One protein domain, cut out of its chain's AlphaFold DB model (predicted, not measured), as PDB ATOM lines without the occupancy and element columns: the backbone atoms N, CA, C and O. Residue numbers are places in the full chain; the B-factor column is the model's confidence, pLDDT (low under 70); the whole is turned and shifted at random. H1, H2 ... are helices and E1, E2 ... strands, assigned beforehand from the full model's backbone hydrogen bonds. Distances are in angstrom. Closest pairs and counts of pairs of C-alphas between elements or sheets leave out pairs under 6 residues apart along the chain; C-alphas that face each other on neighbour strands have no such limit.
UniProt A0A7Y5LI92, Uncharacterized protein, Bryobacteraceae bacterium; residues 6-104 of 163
ATOM      1  N   ARG A   6     211.086 164.121 177.521       40.31
ATOM      2  CA  ARG A   6     209.670 164.421 177.771       40.31
ATOM      3  C   ARG A   6     209.417 164.251 179.269       40.31
ATOM      4  O   ARG A   6     209.458 163.131 179.770       40.31
ATOM      5  N   SER A   7     209.196 165.357 179.971       39.31
ATOM      6  CA  SER A   7     208.831 165.357 181.388       39.31
ATOM      7  C   SER A   7     207.373 165.781 181.521       39.31
ATOM      8  O   SER A   7     207.018 166.893 181.138       39.31
ATOM      9  N   THR A   8     206.525 164.889 182.027       40.81
ATOM     10  CA  THR A   8     205.151 165.231 182.405       40.81
ATOM     11  C   THR A   8     205.187 165.711 183.850       40.81
ATOM     12  O   THR A   8     205.483 164.936 184.757       40.81
ATOM     13  N   LEU A   9     204.941 167.002 184.056       42.81
ATOM     14  CA  LEU A   9     204.900 167.622 185.375       42.81
ATOM     15  C   LEU A   9     203.466 168.079 185.646       42.81
ATOM     16  O   LEU A   9     202.965 168.972 184.967       42.81
ATOM     17  N   THR A  10     202.822 167.477 186.640       43.00
ATOM     18  CA  THR A  10     201.555 167.975 187.180       43.00
ATOM     19  C   THR A  10     201.881 169.023 188.237       43.00
ATOM     20  O   THR A  10     202.244 168.682 189.361       43.00
ATOM     21  N   GLU A  11     201.803 170.300 187.871       48.94
ATOM     22  CA  GLU A  11     201.901 171.396 188.837       48.94
ATOM     23  C   GLU A  11     200.543 171.601 189.506       48.94
ATOM     24  O   GLU A  11     199.557 171.967 188.871       48.94
ATOM     25  N   PHE A  12     200.502 171.341 190.809       47.38
ATOM     26  CA  PHE A  12     199.432 171.815 191.670       47.38
ATOM     27  C   PHE A  12     199.826 173.211 192.133       47.38
ATOM     28  O   PHE A  12     200.828 173.370 192.830       47.38
ATOM     29  N   PHE A  13     199.073 174.221 191.713       49.00
ATOM     30  CA  PHE A  13     199.316 175.593 192.135       49.00
ATOM     31  C   PHE A  13     198.922 175.742 193.614       49.00
ATOM     32  O   PHE A  13     197.760 175.499 193.950       49.00
ATOM     33  N   PRO A  14     199.857 176.099 194.514       46.78
ATOM     34  CA  PRO A  14     199.526 176.385 195.902       46.78
ATOM     35  C   PRO A  14     198.642 177.639 196.014       46.78
ATOM     36  O   PRO A  14     198.614 178.503 195.140       46.78
ATOM     37  N   GLU A  15     197.912 177.726 197.120       48.31
ATOM     38  CA  GLU A  15     196.816 178.668 197.386       48.31
ATOM     39  C   GLU A  15     197.190 180.161 197.261       48.31
ATOM     40  O   GLU A  15     196.348 180.988 196.910       48.31
ATOM     41  N   GLU A  16     198.465 180.521 197.439       48.00
ATOM     42  CA  GLU A  16     198.956 181.889 197.212       48.00
ATOM     43  C   GLU A  16     198.823 182.341 195.745       48.00
ATOM     44  O   GLU A  16     198.589 183.522 195.475       48.00
ATOM     45  N   THR A  17     198.895 181.412 194.786       49.84
ATOM     46  CA  THR A  17     198.683 181.693 193.357       49.84
ATOM     47  C   THR A  17     197.193 181.874 193.043       49.84
ATOM     48  O   THR A  17     196.822 182.712 192.223       49.84
ATOM     49  N   ALA A  18     196.306 181.175 193.763       49.06
ATOM     50  CA  ALA A  18     194.851 181.336 193.645       49.06
ATOM     51  C   ALA A  18     194.349 182.695 194.164       49.06
ATOM     52  O   ALA A  18     193.338 183.216 193.687       49.06
ATOM     53  N   LEU A  19     195.067 183.307 195.109       43.72
ATOM     54  CA  LEU A  19     194.801 184.677 195.554       43.72
ATOM     55  C   LEU A  19     195.231 185.727 194.513       43.72
ATOM     56  O   LEU A  19     194.581 186.769 194.408       43.72
ATOM     57  N   ARG A  20     196.260 185.445 193.698       42.00
ATOM     58  CA  ARG A  20     196.669 186.302 192.565       42.00
ATOM     59  C   ARG A  20     195.686 186.258 191.395       42.00
ATOM     60  O   ARG A  20     195.409 187.309 190.833       42.00
ATOM     61  N   LEU A  21     195.021 185.122 191.180       45.94
ATOM     62  CA  LEU A  21     193.928 184.956 190.207       45.94
ATOM     63  C   LEU A  21     192.721 185.902 190.419       45.94
ATOM     64  O   LEU A  21     191.875 186.020 189.533       45.94
ATOM     65  N   LYS A  22     192.606 186.577 191.576       42.16
ATOM     66  CA  LYS A  22     191.585 187.615 191.843       42.16
ATOM     67  C   LYS A  22     192.098 189.051 191.731       42.16
ATOM     68  O   LYS A  22     191.279 189.974 191.723       42.16
ATOM     69  N   ALA A  23     193.408 189.266 191.671       44.72
ATOM     70  CA  ALA A  23     193.922 190.564 191.272       44.72
ATOM     71  C   ALA A  23     193.661 190.722 189.765       44.72
ATOM     72  O   ALA A  23     193.750 189.736 189.033       44.72
ATOM     73  N   PRO A  24     193.328 191.922 189.255       45.34
ATOM     74  CA  PRO A  24     193.479 192.149 187.826       45.34
ATOM     75  C   PRO A  24     194.916 191.759 187.483       45.34
ATOM     76  O   PRO A  24     195.834 192.257 188.143       45.34
ATOM     77  N   ALA A  25     195.091 190.840 186.526       49.66
ATOM     78  CA  ALA A  25     196.411 190.436 186.057       49.66
ATOM     79  C   ALA A  25     197.254 191.707 185.927       49.66
ATOM     80  O   ALA A  25     196.827 192.661 185.266       49.66
ATOM     81  N   ALA A  26     198.400 191.760 186.619       55.34
ATOM     82  CA  ALA A  26     199.222 192.974 186.690       55.34
ATOM     83  C   ALA A  26     199.576 193.505 185.285       55.34
ATOM     84  O   ALA A  26     199.854 194.691 185.108       55.34
ATOM     85  N   ASP A  27     199.496 192.623 184.288       64.75
ATOM     86  CA  ASP A  27     199.517 192.918 182.870       64.75
ATOM     87  C   ASP A  27     198.490 192.031 182.123       64.75
ATOM     88  O   ASP A  27     198.777 190.858 181.871       64.75
ATOM     89  N   PRO A  28     197.319 192.555 181.699       68.75
ATOM     90  CA  PRO A  28     196.320 191.779 180.952       68.75
ATOM     91  C   PRO A  28     196.815 191.329 179.568       68.75
ATOM     92  O   PRO A  28     196.146 190.556 178.888       68.75
ATOM     93  N   SER A  29     197.975 191.821 179.121       80.69
ATOM     94  CA  SER A  29     198.584 191.423 177.855       80.69
ATOM     95  C   SER A  29     199.579 190.265 177.991       80.69
ATOM     96  O   SER A  29     200.038 189.748 176.970       80.69
ATOM     97  N   CYS A  30     199.919 189.850 179.220       85.31
ATOM     98  CA  CYS A  30     200.917 188.818 179.525       85.31
ATOM     99  C   CYS A  30     202.298 189.042 178.896       85.31
ATOM    100  O   CYS A  30     203.063 188.092 178.724       85.31
ATOM    101  N   ARG A  31     202.628 190.282 178.524       84.69
ATOM    102  CA  ARG A  31     203.861 190.613 177.794       84.69
ATOM    103  C   ARG A  31     205.055 190.743 178.720       84.69
ATOM    104  O   ARG A  31     206.193 190.623 178.277       84.69
ATOM    105  N   THR A  32     204.795 190.990 179.994       78.12
ATOM    106  CA  THR A  32     205.822 191.121 181.015       78.12
ATOM    107  C   THR A  32     206.033 189.810 181.773       78.12
ATOM    108  O   THR A  32     205.176 188.922 181.852       78.12
ATOM    109  N   ASP A  33     207.247 189.645 182.284       72.12
ATOM    110  CA  ASP A  33     207.595 188.574 183.204       72.12
ATOM    111  C   ASP A  33     208.390 189.210 184.351       72.12
ATOM    112  O   ASP A  33     209.539 189.600 184.120       72.12
ATOM    113  N   PRO A  34     207.771 189.414 185.531       67.50
ATOM    114  CA  PRO A  34     208.363 190.205 186.609       67.50
ATOM    115  C   PRO A  34     209.662 189.595 187.150       67.50
ATOM    116  O   PRO A  34     210.516 190.329 187.637       67.50
ATOM    117  N   ASP A  35     209.847 188.283 186.995       65.94
ATOM    118  CA  ASP A  35     211.028 187.563 187.478       65.94
ATOM    119  C   ASP A  35     212.159 187.498 186.436       65.94
ATOM    120  O   ASP A  35     213.190 186.852 186.646       65.94
ATOM    121  N   SER A  36     211.993 188.148 185.280       69.44
ATOM    122  CA  SER A  36     212.939 188.037 184.176       69.44
ATOM    123  C   SER A  36     213.924 189.196 184.074       69.44
ATOM    124  O   SER A  36     213.547 190.360 183.985       69.44
ATOM    125  N   LEU A  37     215.209 188.851 183.949       71.62
ATOM    126  CA  LEU A  37     216.296 189.796 183.672       71.62
ATOM    127  C   LEU A  37     216.289 190.334 182.229       71.62
ATOM    128  O   LEU A  37     216.923 191.350 181.954       71.62
ATOM    129  N   ALA A  38     215.605 189.651 181.307       79.06
ATOM    130  CA  ALA A  38     215.512 190.034 179.904       79.06
ATOM    131  C   ALA A  38     214.038 190.025 179.471       79.06
ATOM    132  O   ALA A  38     213.418 188.953 179.458       79.06
ATOM    133  N   PRO A  39     213.461 191.188 179.113       84.69
ATOM    134  CA  PRO A  39     212.066 191.247 178.712       84.69
ATOM    135  C   PRO A  39     211.863 190.387 177.458       84.69
ATOM    136  O   PRO A  39     212.628 190.516 176.495       84.69
ATOM    137  N   PRO A  40     210.869 189.487 177.450       91.69
ATOM    138  CA  PRO A  40     210.593 188.683 176.273       91.69
ATOM    139  C   PRO A  40     210.021 189.546 175.141       91.69
ATOM    140  O   PRO A  40     209.344 190.548 175.378       91.69
ATOM    141  N   ARG A  41     210.241 189.127 173.891       93.31
ATOM    142  CA  ARG A  41     209.579 189.706 172.715       93.31
ATOM    143  C   ARG A  41     208.345 188.900 172.342       93.31
ATOM    144  O   ARG A  41     208.385 187.673 172.325       93.31
ATOM    145  N   VAL A  42     207.265 189.584 171.981       94.56
ATOM    146  CA  VAL A  42     206.082 188.929 171.407       94.56
ATOM    147  C   VAL A  42     206.433 188.440 170.005       94.56
ATOM    148  O   VAL A  42     206.866 189.225 169.162       94.56
ATOM    149  N   ILE A  43     206.260 187.143 169.765       96.31
ATOM    150  CA  ILE A  43     206.501 186.511 168.458       96.31
ATOM    151  C   ILE A  43     205.207 186.103 167.753       96.31
ATOM    152  O   ILE A  43     205.239 185.753 166.575       96.31
ATOM    153  N   GLY A  44     204.071 186.165 168.448       95.50
ATOM    154  CA  GLY A  44     202.762 185.925 167.862       95.50
ATOM    155  C   GLY A  44     201.715 185.553 168.897       95.50
ATOM    156  O   GLY A  44     201.888 185.756 170.097       95.50
ATOM    157  N   GLU A  45     200.632 184.973 168.407       96.25
ATOM    158  CA  GLU A  45     199.477 184.535 169.187       96.25
ATOM    159  C   GLU A  45     199.081 183.117 168.745       96.25
ATOM    160  O   GLU A  45     199.574 182.596 167.733       96.25
ATOM    161  N   GLY A  46     198.232 182.446 169.519       94.62
ATOM    162  CA  GLY A  46     197.739 181.116 169.177       94.62
ATOM    163  C   GLY A  46     196.722 180.577 170.171       94.62
ATOM    164  O   GLY A  46     196.101 181.331 170.917       94.62
ATOM    165  N   SER A  47     196.576 179.253 170.189       93.44
ATOM    166  CA  SER A  47     195.717 178.559 171.144       93.44
ATOM    167  C   SER A  47     196.339 177.257 171.642       93.44
ATOM    168  O   SER A  47     196.923 176.523 170.843       93.44
ATOM    169  N   VAL A  48     196.149 176.939 172.923       91.69
ATOM    170  CA  VAL A  48     196.531 175.656 173.542       91.69
ATOM    171  C   VAL A  48     195.352 175.149 174.355       91.69
ATOM    172  O   VAL A  48     194.836 175.876 175.197       91.69
ATOM    173  N   GLN A  49     194.893 173.922 174.087       88.19
ATOM    174  CA  GLN A  49     193.758 173.308 174.793       88.19
ATOM    175  C   GLN A  49     192.489 174.186 174.834       88.19
ATOM    176  O   GLN A  49     191.733 174.157 175.796       88.19
ATOM    177  N   GLY A  50     192.256 174.976 173.779       89.19
ATOM    178  CA  GLY A  50     191.102 175.878 173.665       89.19
ATOM    179  C   GLY A  50     191.285 177.261 174.299       89.19
ATOM    180  O   GLY A  50     190.446 178.126 174.073       89.19
ATOM    181  N   PHE A  51     192.384 177.504 175.015       91.38
ATOM    182  CA  PHE A  51     192.712 178.815 175.578       91.38
ATOM    183  C   PHE A  51     193.498 179.654 174.579       91.38
ATOM    184  O   PHE A  51     194.421 179.145 173.934       91.38
ATOM    185  N   PHE A  52     193.160 180.938 174.472       93.56
ATOM    186  CA  PHE A  52     193.969 181.915 173.747       93.56
ATOM    187  C   PHE A  52     195.320 182.100 174.449       93.56
ATOM    188  O   PHE A  52     195.377 182.193 175.675       93.56
ATOM    189  N   VAL A  53     196.409 182.158 173.676       94.94
ATOM    190  CA  VAL A  53     197.759 182.367 174.210       94.94
ATOM    191  C   VAL A  53     198.540 183.429 173.446       94.94
ATOM    192  O   VAL A  53     198.464 183.529 172.219       94.94
ATOM    193  N   VAL A  54     199.374 184.164 174.177       95.81
ATOM    194  CA  VAL A  54     200.398 185.061 173.636       95.81
ATOM    195  C   VAL A  54     201.726 184.313 173.601       95.81
ATOM    196  O   VAL A  54     202.165 183.769 174.616       95.81
ATOM    197  N   LYS A  55     202.372 184.276 172.434       96.38
ATOM    198  CA  LYS A  55     203.657 183.604 172.224       96.38
ATOM    199  C   LYS A  55     204.800 184.581 172.438       96.38
ATOM    200  O   LYS A  55     204.857 185.646 171.815       96.38
ATOM    201  N   LEU A  56     205.733 184.190 173.289       95.50
ATOM    202  CA  LEU A  56     206.841 185.013 173.739       95.50
ATOM    203  C   LEU A  56     208.157 184.297 173.453       95.50
ATOM    204  O   LEU A  56     208.245 183.078 173.577       95.50
ATOM    205  N   LEU A  57     209.178 185.065 173.087       94.94
ATOM    206  CA  LEU A  57     210.544 184.584 172.948       94.94
ATOM    207  C   LEU A  57     211.463 185.374 173.866       94.94
ATOM    208  O   LEU A  57     211.487 186.605 173.836       94.94
ATOM    209  N   ARG A  58     212.262 184.656 174.643       93.62
ATOM    210  CA  ARG A  58     213.349 185.201 175.440       93.62
ATOM    211  C   ARG A  58     214.664 184.654 174.914       93.62
ATOM    212  O   ARG A  58     214.837 183.451 174.755       93.62
ATOM    213  N   GLU A  59     215.601 185.557 174.674       92.38
ATOM    214  CA  GLU A  59     216.942 185.224 174.208       92.38
ATOM    215  C   GLU A  59     217.933 185.653 175.289       92.38
ATOM    216  O   GLU A  59     217.991 186.824 175.668       92.38
ATOM    217  N   THR A  60     218.690 184.697 175.819       90.06
ATOM    218  CA  THR A  60     219.785 184.937 176.763       90.06
ATOM    219  C   THR A  60     221.090 184.401 176.172       90.06
ATOM    220  O   THR A  60     221.070 183.577 175.253       90.06
ATOM    221  N   PRO A  61     222.264 184.861 176.638       89.94
ATOM    222  CA  PRO A  61     223.530 184.318 176.161       89.94
ATOM    223  C   PRO A  61     223.583 182.794 176.341       89.94
ATOM    224  O   PRO A  61     223.565 182.290 177.460       89.94
ATOM    225  N   GLY A  62     223.630 182.065 175.224       89.56
ATOM    226  CA  GLY A  62     223.673 180.602 175.212       89.56
ATOM    227  C   GLY A  62     222.317 179.898 175.300       89.56
ATOM    228  O   GLY A  62     222.308 178.671 175.256       89.56
ATOM    229  N   ALA A  63     221.182 180.603 175.371       92.06
ATOM    230  CA  ALA A  63     219.871 179.957 175.397       92.06
ATOM    231  C   ALA A  63     218.751 180.768 174.725       92.06
ATOM    232  O   ALA A  63     218.765 181.997 174.652       92.06
ATOM    233  N   THR A  64     217.746 180.052 174.236       93.75
ATOM    234  CA  THR A  64     216.523 180.613 173.668       93.75
ATOM    235  C   THR A  64     215.332 179.901 174.291       93.75
ATOM    236  O   THR A  64     215.259 178.679 174.255       93.75
ATOM    237  N   GLU A  65     214.415 180.660 174.876       95.00
ATOM    238  CA  GLU A  65     213.187 180.148 175.481       95.00
ATOM    239  C   GLU A  65     211.984 180.707 174.719       95.00
ATOM    240  O   GLU A  65     211.741 181.913 174.725       95.00
ATOM    241  N   GLU A  66     211.223 179.837 174.066       95.75
ATOM    242  CA  GLU A  66     209.886 180.147 173.568       95.75
ATOM    243  C   GLU A  66     208.868 179.710 174.619       95.75
ATOM    244  O   GLU A  66     208.898 178.568 175.058       95.75
ATOM    245  N   PHE A  67     207.956 180.581 175.037       95.38
ATOM    246  CA  PHE A  67     206.913 180.213 175.995       95.38
ATOM    247  C   PHE A  67     205.611 180.939 175.709       95.38
ATOM    248  O   PHE A  67     205.603 182.064 175.204       95.38
ATOM    249  N   TRP A  68     204.493 180.272 175.979       95.88
ATOM    250  CA  TRP A  68     203.169 180.771 175.629       95.88
ATOM    251  C   TRP A  68     202.326 180.930 176.888       95.88
ATOM    252  O   TRP A  68     202.200 179.988 177.673       95.88
ATOM    253  N   LYS A  69     201.764 182.124 177.072       94.44
ATOM    254  CA  LYS A  69     200.988 182.499 178.260       94.44
ATOM    255  C   LYS A  69     199.518 182.684 177.915       94.44
ATOM    256  O   LYS A  69     199.228 183.294 176.888       94.44
ATOM    257  N   ALA A  70     198.616 182.198 178.764       93.25
ATOM    258  CA  ALA A  70     197.170 182.353 178.598       93.25
ATOM    259  C   ALA A  70     196.633 183.523 179.448       93.25
ATOM    260  O   ALA A  70     196.611 183.402 180.672       93.25
ATOM    261  N   PRO A  71     196.174 184.640 178.843       91.12
ATOM    262  CA  PRO A  71     195.640 185.781 179.594       91.12
ATOM    263  C   PRO A  71     194.445 185.443 180.483       91.12
ATOM    264  O   PRO A  71     194.369 185.920 181.610       91.12
ATOM    265  N   ASP A  72     193.570 184.551 180.018       86.88
ATOM    266  CA  ASP A  72     192.380 184.126 180.766       86.88
ATOM    267  C   ASP A  72     192.707 183.234 181.979       86.88
ATOM    268  O   ASP A  72     191.829 182.936 182.785       86.88
ATOM    269  N   LEU A  73     193.966 182.805 182.113       87.25
ATOM    270  CA  LEU A  73     194.477 181.995 183.220       87.25
ATOM    271  C   LEU A  73     195.549 182.760 184.009       87.25
ATOM    272  O   LEU A  73     196.559 182.179 184.382       87.25
ATOM    273  N   ASP A  74     195.376 184.072 184.199       84.25
ATOM    274  CA  ASP A  74     196.344 184.939 184.899       84.25
ATOM    275  C   ASP A  74     197.775 184.820 184.335       84.25
ATOM    276  O   ASP A  74     198.775 184.753 185.045       84.25
ATOM    277  N   CYS A  75     197.870 184.762 183.004       89.81
ATOM    278  CA  CYS A  75     199.128 184.646 182.274       89.81
ATOM    279  C   CYS A  75     199.926 183.357 182.542       89.81
ATOM    280  O   CYS A  75     201.144 183.335 182.315       89.81
ATOM    281  N   GLU A  76     199.249 182.278 182.944       89.19
ATOM    282  CA  GLU A  76     199.861 180.971 183.177       89.19
ATOM    283  C   GLU A  76     200.530 180.411 181.913       89.19
ATOM    284  O   GLU A  76     200.026 180.566 180.789       89.19
ATOM    285  N   ARG A  77     201.689 179.757 182.079       92.25
ATOM    286  CA  ARG A  77     202.468 179.221 180.953       92.25
ATOM    287  C   ARG A  77     201.924 177.856 180.541       92.25
ATOM    288  O   ARG A  77     202.156 176.856 181.213       92.25
ATOM    289  N   LEU A  78     201.269 177.794 179.384       93.62
ATOM    290  CA  LEU A  78     200.726 176.540 178.843       93.62
ATOM    291  C   LEU A  78     201.713 175.773 177.952       93.62
ATOM    292  O   LEU A  78     201.508 174.599 177.640       93.62
ATOM    293  N   TYR A  79     202.779 176.444 177.524       95.00
ATOM    294  CA  TYR A  79     203.854 175.872 176.725       95.00
ATOM    295  C   TYR A  79     205.175 176.565 177.058       95.00
ATOM    296  O   TYR A  79     205.205 177.781 177.269       95.00
ATOM    297  N   SER A  80     206.268 175.808 177.075       94.56
ATOM    298  CA  SER A  80     207.631 176.331 177.110       94.56
ATOM    299  C   SER A  80     208.578 175.386 176.378       94.56
ATOM    300  O   SER A  80     208.522 174.171 176.554       94.56
ATOM    301  N   LYS A  81     209.471 175.954 175.577       95.00
ATOM    302  CA  LYS A  81     210.559 175.275 174.893       95.00
ATOM    303  C   LYS A  81     211.845 176.045 175.130       95.00
ATOM    304  O   LYS A  81     211.988 177.177 174.681       95.00
ATOM    305  N   LEU A  82     212.791 175.407 175.802       94.44
ATOM    306  CA  LEU A  82     214.125 175.921 176.058       94.44
ATOM    307  C   LEU A  82     215.134 175.195 175.171       94.44
ATOM    308  O   LEU A  82     215.305 173.982 175.274       94.44
ATOM    309  N   GLU A  83     215.847 175.946 174.346       94.19
ATOM    310  CA  GLU A  83     216.992 175.478 173.574       94.19
ATOM    311  C   GLU A  83     218.268 176.089 174.149       94.19
ATOM    312  O   GLU A  83     218.386 177.310 174.245       94.19
ATOM    313  N   VAL A  84     219.240 175.256 174.517       92.75
ATOM    314  CA  VAL A  84     220.542 175.715 175.018       92.75
ATOM    315  C   VAL A  84     221.628 175.352 174.016       92.75
ATOM    316  O   VAL A  84     221.749 174.205 173.570       92.75
ATOM    317  N   LYS A  85     222.402 176.370 173.645       91.38
ATOM    318  CA  LYS A  85     223.478 176.309 172.664       91.38
ATOM    319  C   LYS A  85     224.819 176.167 173.363       91.38
ATOM    320  O   LYS A  85     225.079 176.772 174.400       91.38
ATOM    321  N   SER A  86     225.673 175.355 172.769       86.38
ATOM    322  CA  SER A  86     227.018 175.085 173.236       86.38
ATOM    323  C   SER A  86     227.865 176.334 173.041       86.38
ATOM    324  O   SER A  86     227.803 176.991 172.000       86.38
ATOM    325  N   SER A  87     228.665 176.670 174.049       81.62
ATOM    326  CA  SER A  87     229.539 177.842 174.009       81.62
ATOM    327  C   SER A  87     230.710 177.684 173.035       81.62
ATOM    328  O   SER A  87     231.313 178.684 172.657       81.62
ATOM    329  N   THR A  88     231.039 176.453 172.629       84.62
ATOM    330  CA  THR A  88     232.216 176.156 171.802       84.62
ATOM    331  C   THR A  88     231.935 176.210 170.303       84.62
ATOM    332  O   THR A  88     232.784 176.678 169.549       84.62
ATOM    333  N   ASP A  89     230.769 175.743 169.860       85.75
ATOM    334  CA  ASP A  89     230.417 175.604 168.440       85.75
ATOM    335  C   ASP A  89     229.041 176.195 168.085       85.75
ATOM    336  O   ASP A  89     228.629 176.160 166.925       85.75
ATOM    337  N   GLY A  90     228.319 176.748 169.066       82.88
ATOM    338  CA  GLY A  90     226.980 177.305 168.877       82.88
ATOM    339  C   GLY A  90     225.901 176.258 168.585       82.88
ATOM    340  O   GLY A  90     224.759 176.637 168.315       82.88
ATOM    341  N   SER A  91     226.231 174.964 168.635       85.69
ATOM    342  CA  SER A  91     225.286 173.882 168.366       85.69
ATOM    343  C   SER A  91     224.298 173.715 169.520       85.69
ATOM    344  O   SER A  91     224.643 173.894 170.687       85.69
ATOM    345  N   THR A  92     223.045 173.379 169.223       85.75
ATOM    346  CA  THR A  92     222.060 173.083 170.271       85.75
ATOM    347  C   THR A  92     222.415 171.754 170.936       85.75
ATOM    348  O   THR A  92     222.325 170.699 170.305       85.75
ATOM    349  N   PHE A  93     222.801 171.785 172.212       86.69
ATOM    350  CA  PHE A  93     223.132 170.567 172.961       86.69
ATOM    351  C   PHE A  93     221.991 170.099 173.867       86.69
ATOM    352  O   PHE A  93     221.935 168.916 174.203       86.69
ATOM    353  N   MET A  94     221.063 170.993 174.225       88.56
ATOM    354  CA  MET A  94     219.890 170.662 175.031       88.56
ATOM    355  C   MET A  94     218.633 171.308 174.457       88.56
ATOM    356  O   MET A  94     218.630 172.491 174.122       88.56
ATOM    357  N   VAL A  95     217.561 170.520 174.395       91.19
ATOM    358  CA  VAL A  95     216.198 170.996 174.156       91.19
ATOM    359  C   VAL A  95     215.324 170.437 175.272       91.19
ATOM    360  O   VAL A  95     215.291 169.224 175.473       91.19
ATOM    361  N   ALA A  96     214.644 171.314 176.001       90.88
ATOM    362  CA  ALA A  96     213.643 170.952 176.993       90.88
ATOM    363  C   ALA A  96     212.300 171.540 176.562       90.88
ATOM    364  O   ALA A  96     212.223 172.718 176.234       90.88
ATOM    365  N   GLU A  97     211.255 170.723 176.553       92.62
ATOM    366  CA  GLU A  97     209.912 171.134 176.152       92.62
ATOM    367  C   GLU A  97     208.909 170.718 177.232       92.62
ATOM    368  O   GLU A  97     208.931 169.580 177.710       92.62
ATOM    369  N   LYS A  98     208.044 171.653 177.625       92.75
ATOM    370  CA  LYS A  98     206.944 171.476 178.571       92.75
ATOM    371  C   LYS A  98     205.664 171.949 177.894       92.75
ATOM    372  O   LYS A  98     205.605 173.059 177.372       92.75
ATOM    373  N   ILE A  99     204.636 171.112 177.926       92.62
ATOM    374  CA  ILE A  99     203.308 171.433 177.409       92.62
ATOM    375  C   ILE A  99     202.259 171.031 178.438       92.62
ATOM    376  O   ILE A  99     202.354 169.960 179.041       92.62
ATOM    377  N   THR A 100     201.267 171.889 178.639       90.06
ATOM    378  CA  THR A 100     200.134 171.590 179.508       90.06
ATOM    379  C   THR A 100     199.221 170.572 178.836       90.06
ATOM    380  O   THR A 100     198.681 170.817 177.756       90.06
ATOM    381  N   GLU A 101     199.037 169.420 179.482       88.50
ATOM    382  CA  GLU A 101     198.216 168.326 178.949       88.50
ATOM    383  C   GLU A 101     196.721 168.539 179.223       88.50
ATOM    384  O   GLU A 101     195.885 168.204 178.383       88.50
ATOM    385  N   SER A 102     196.358 169.144 180.354       82.94
ATOM    386  CA  SER A 102     194.972 169.477 180.685       82.94
ATOM    387  C   SER A 102     194.885 170.713 181.575       82.94
ATOM    388  O   SER A 102     195.783 171.002 182.364       82.94
ATOM    389  N   VAL A 103     193.781 171.445 181.436       81.31
ATOM    390  CA  VAL A 103     193.391 172.539 182.328       81.31
ATOM    391  C   VAL A 103     191.968 172.243 182.776       81.31
ATOM    392  O   VAL A 103     191.085 172.029 181.945       81.31
ATOM    393  N   SER A 104     191.744 172.202 184.084       79.94
ATOM    394  CA  SER A 104     190.426 171.976 184.671       79.94
ATOM    395  C   SER A 104     190.193 172.958 185.806       79.94
ATOM    396  O   SER A 104     191.064 173.132 186.656       79.94
TER     397      SER A 104
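Overview. This is residues 6 to 104 of the 163 residues of an uncharacterized protein of Bryobacteraceae bacterium (UniProt A0A7Y5LI92). One five-stranded antiparallel sheet, twisted and curled, makes up the body, with E1 at one edge bending at its residue 44 so that its last residue, Val 48, comes near E4. A single short helix, H1, is off the sheet, and residues 21 to 40 lead from it to the edge strand E1. The printed part has 99 residues with one named helix followed by five named strands, H1 E1 E2 E3 E4 E5, and the sheet's order is the same, E1 - E2 - E3 - E4 - E5. The class is mostly strand. The whole is compact, with a radius of gyration of the C-alphas of 14.6 A, yet elongated in outline, spanning 47 by 27 by 26 A.

Arrangement. Begin at the inner strand E3, residues 63 to 70, and look to its neighbour E2, residues 51 to 60: they are antiparallel at 160 degrees, with N 56 and O 67 2.9 A apart, within hydrogen-bond range. On the other side of E3 find E4, residues 76 to 85, antiparallel at 171 degrees, with N 66 and O 81 at 2.8 A. The other neighbour of E2 is the edge strand E1, residues 41 to 48, antiparallel to E2 at 146 degrees, with N 46 and O 53 at 2.9 A, within hydrogen-bond range. The other neighbour of E4 is the second edge strand, E5, residues 92 to 99, antiparallel to E4 at 172 degrees, with N 82 and O 96 at 2.8 A, within hydrogen-bond range. The five strands form a meander, each the antiparallel neighbour of the one before, and each successive pair is a hairpin. E1 bends by 63 degrees at residue 44 and E4 by 61 degrees at residue 79; the closest C-alphas of these two strands, those of Val 48 and Leu 78, are 6.8 A apart. E1 and E5 are apart. H1, residues 15 to 20, is not on the sheet, with 0 pairs of C-alphas within 10 A; in its backbone 1 of 2 O i to N i+4 pairs is within hydrogen-bond range.

Along the chain. Find C-alpha 51 at (192.712, 178.815, 175.578); from there E2 runs 27.8 A to C-alpha 60. E4 covers 26.3 A, E3 23.1 A, E5 20.1 A and E1 19.2 A. E5 ends at C-alpha 99, (203.308, 171.433, 177.409). H1 begins at C-alpha 15, (196.816, 178.668, 197.386), and is 9.0 A long.

Size, cuts and confidence. Look for the two C-alphas farthest apart at Lys 22 and Asp 89, 46.9 A. The printed part, residues 6 to 104, has no cut. The link from H1 to E1 is long, with 20 residues. Mean pLDDT of the printed part is 79.4; residues 6 to 28 and 34 to 36 are under 70.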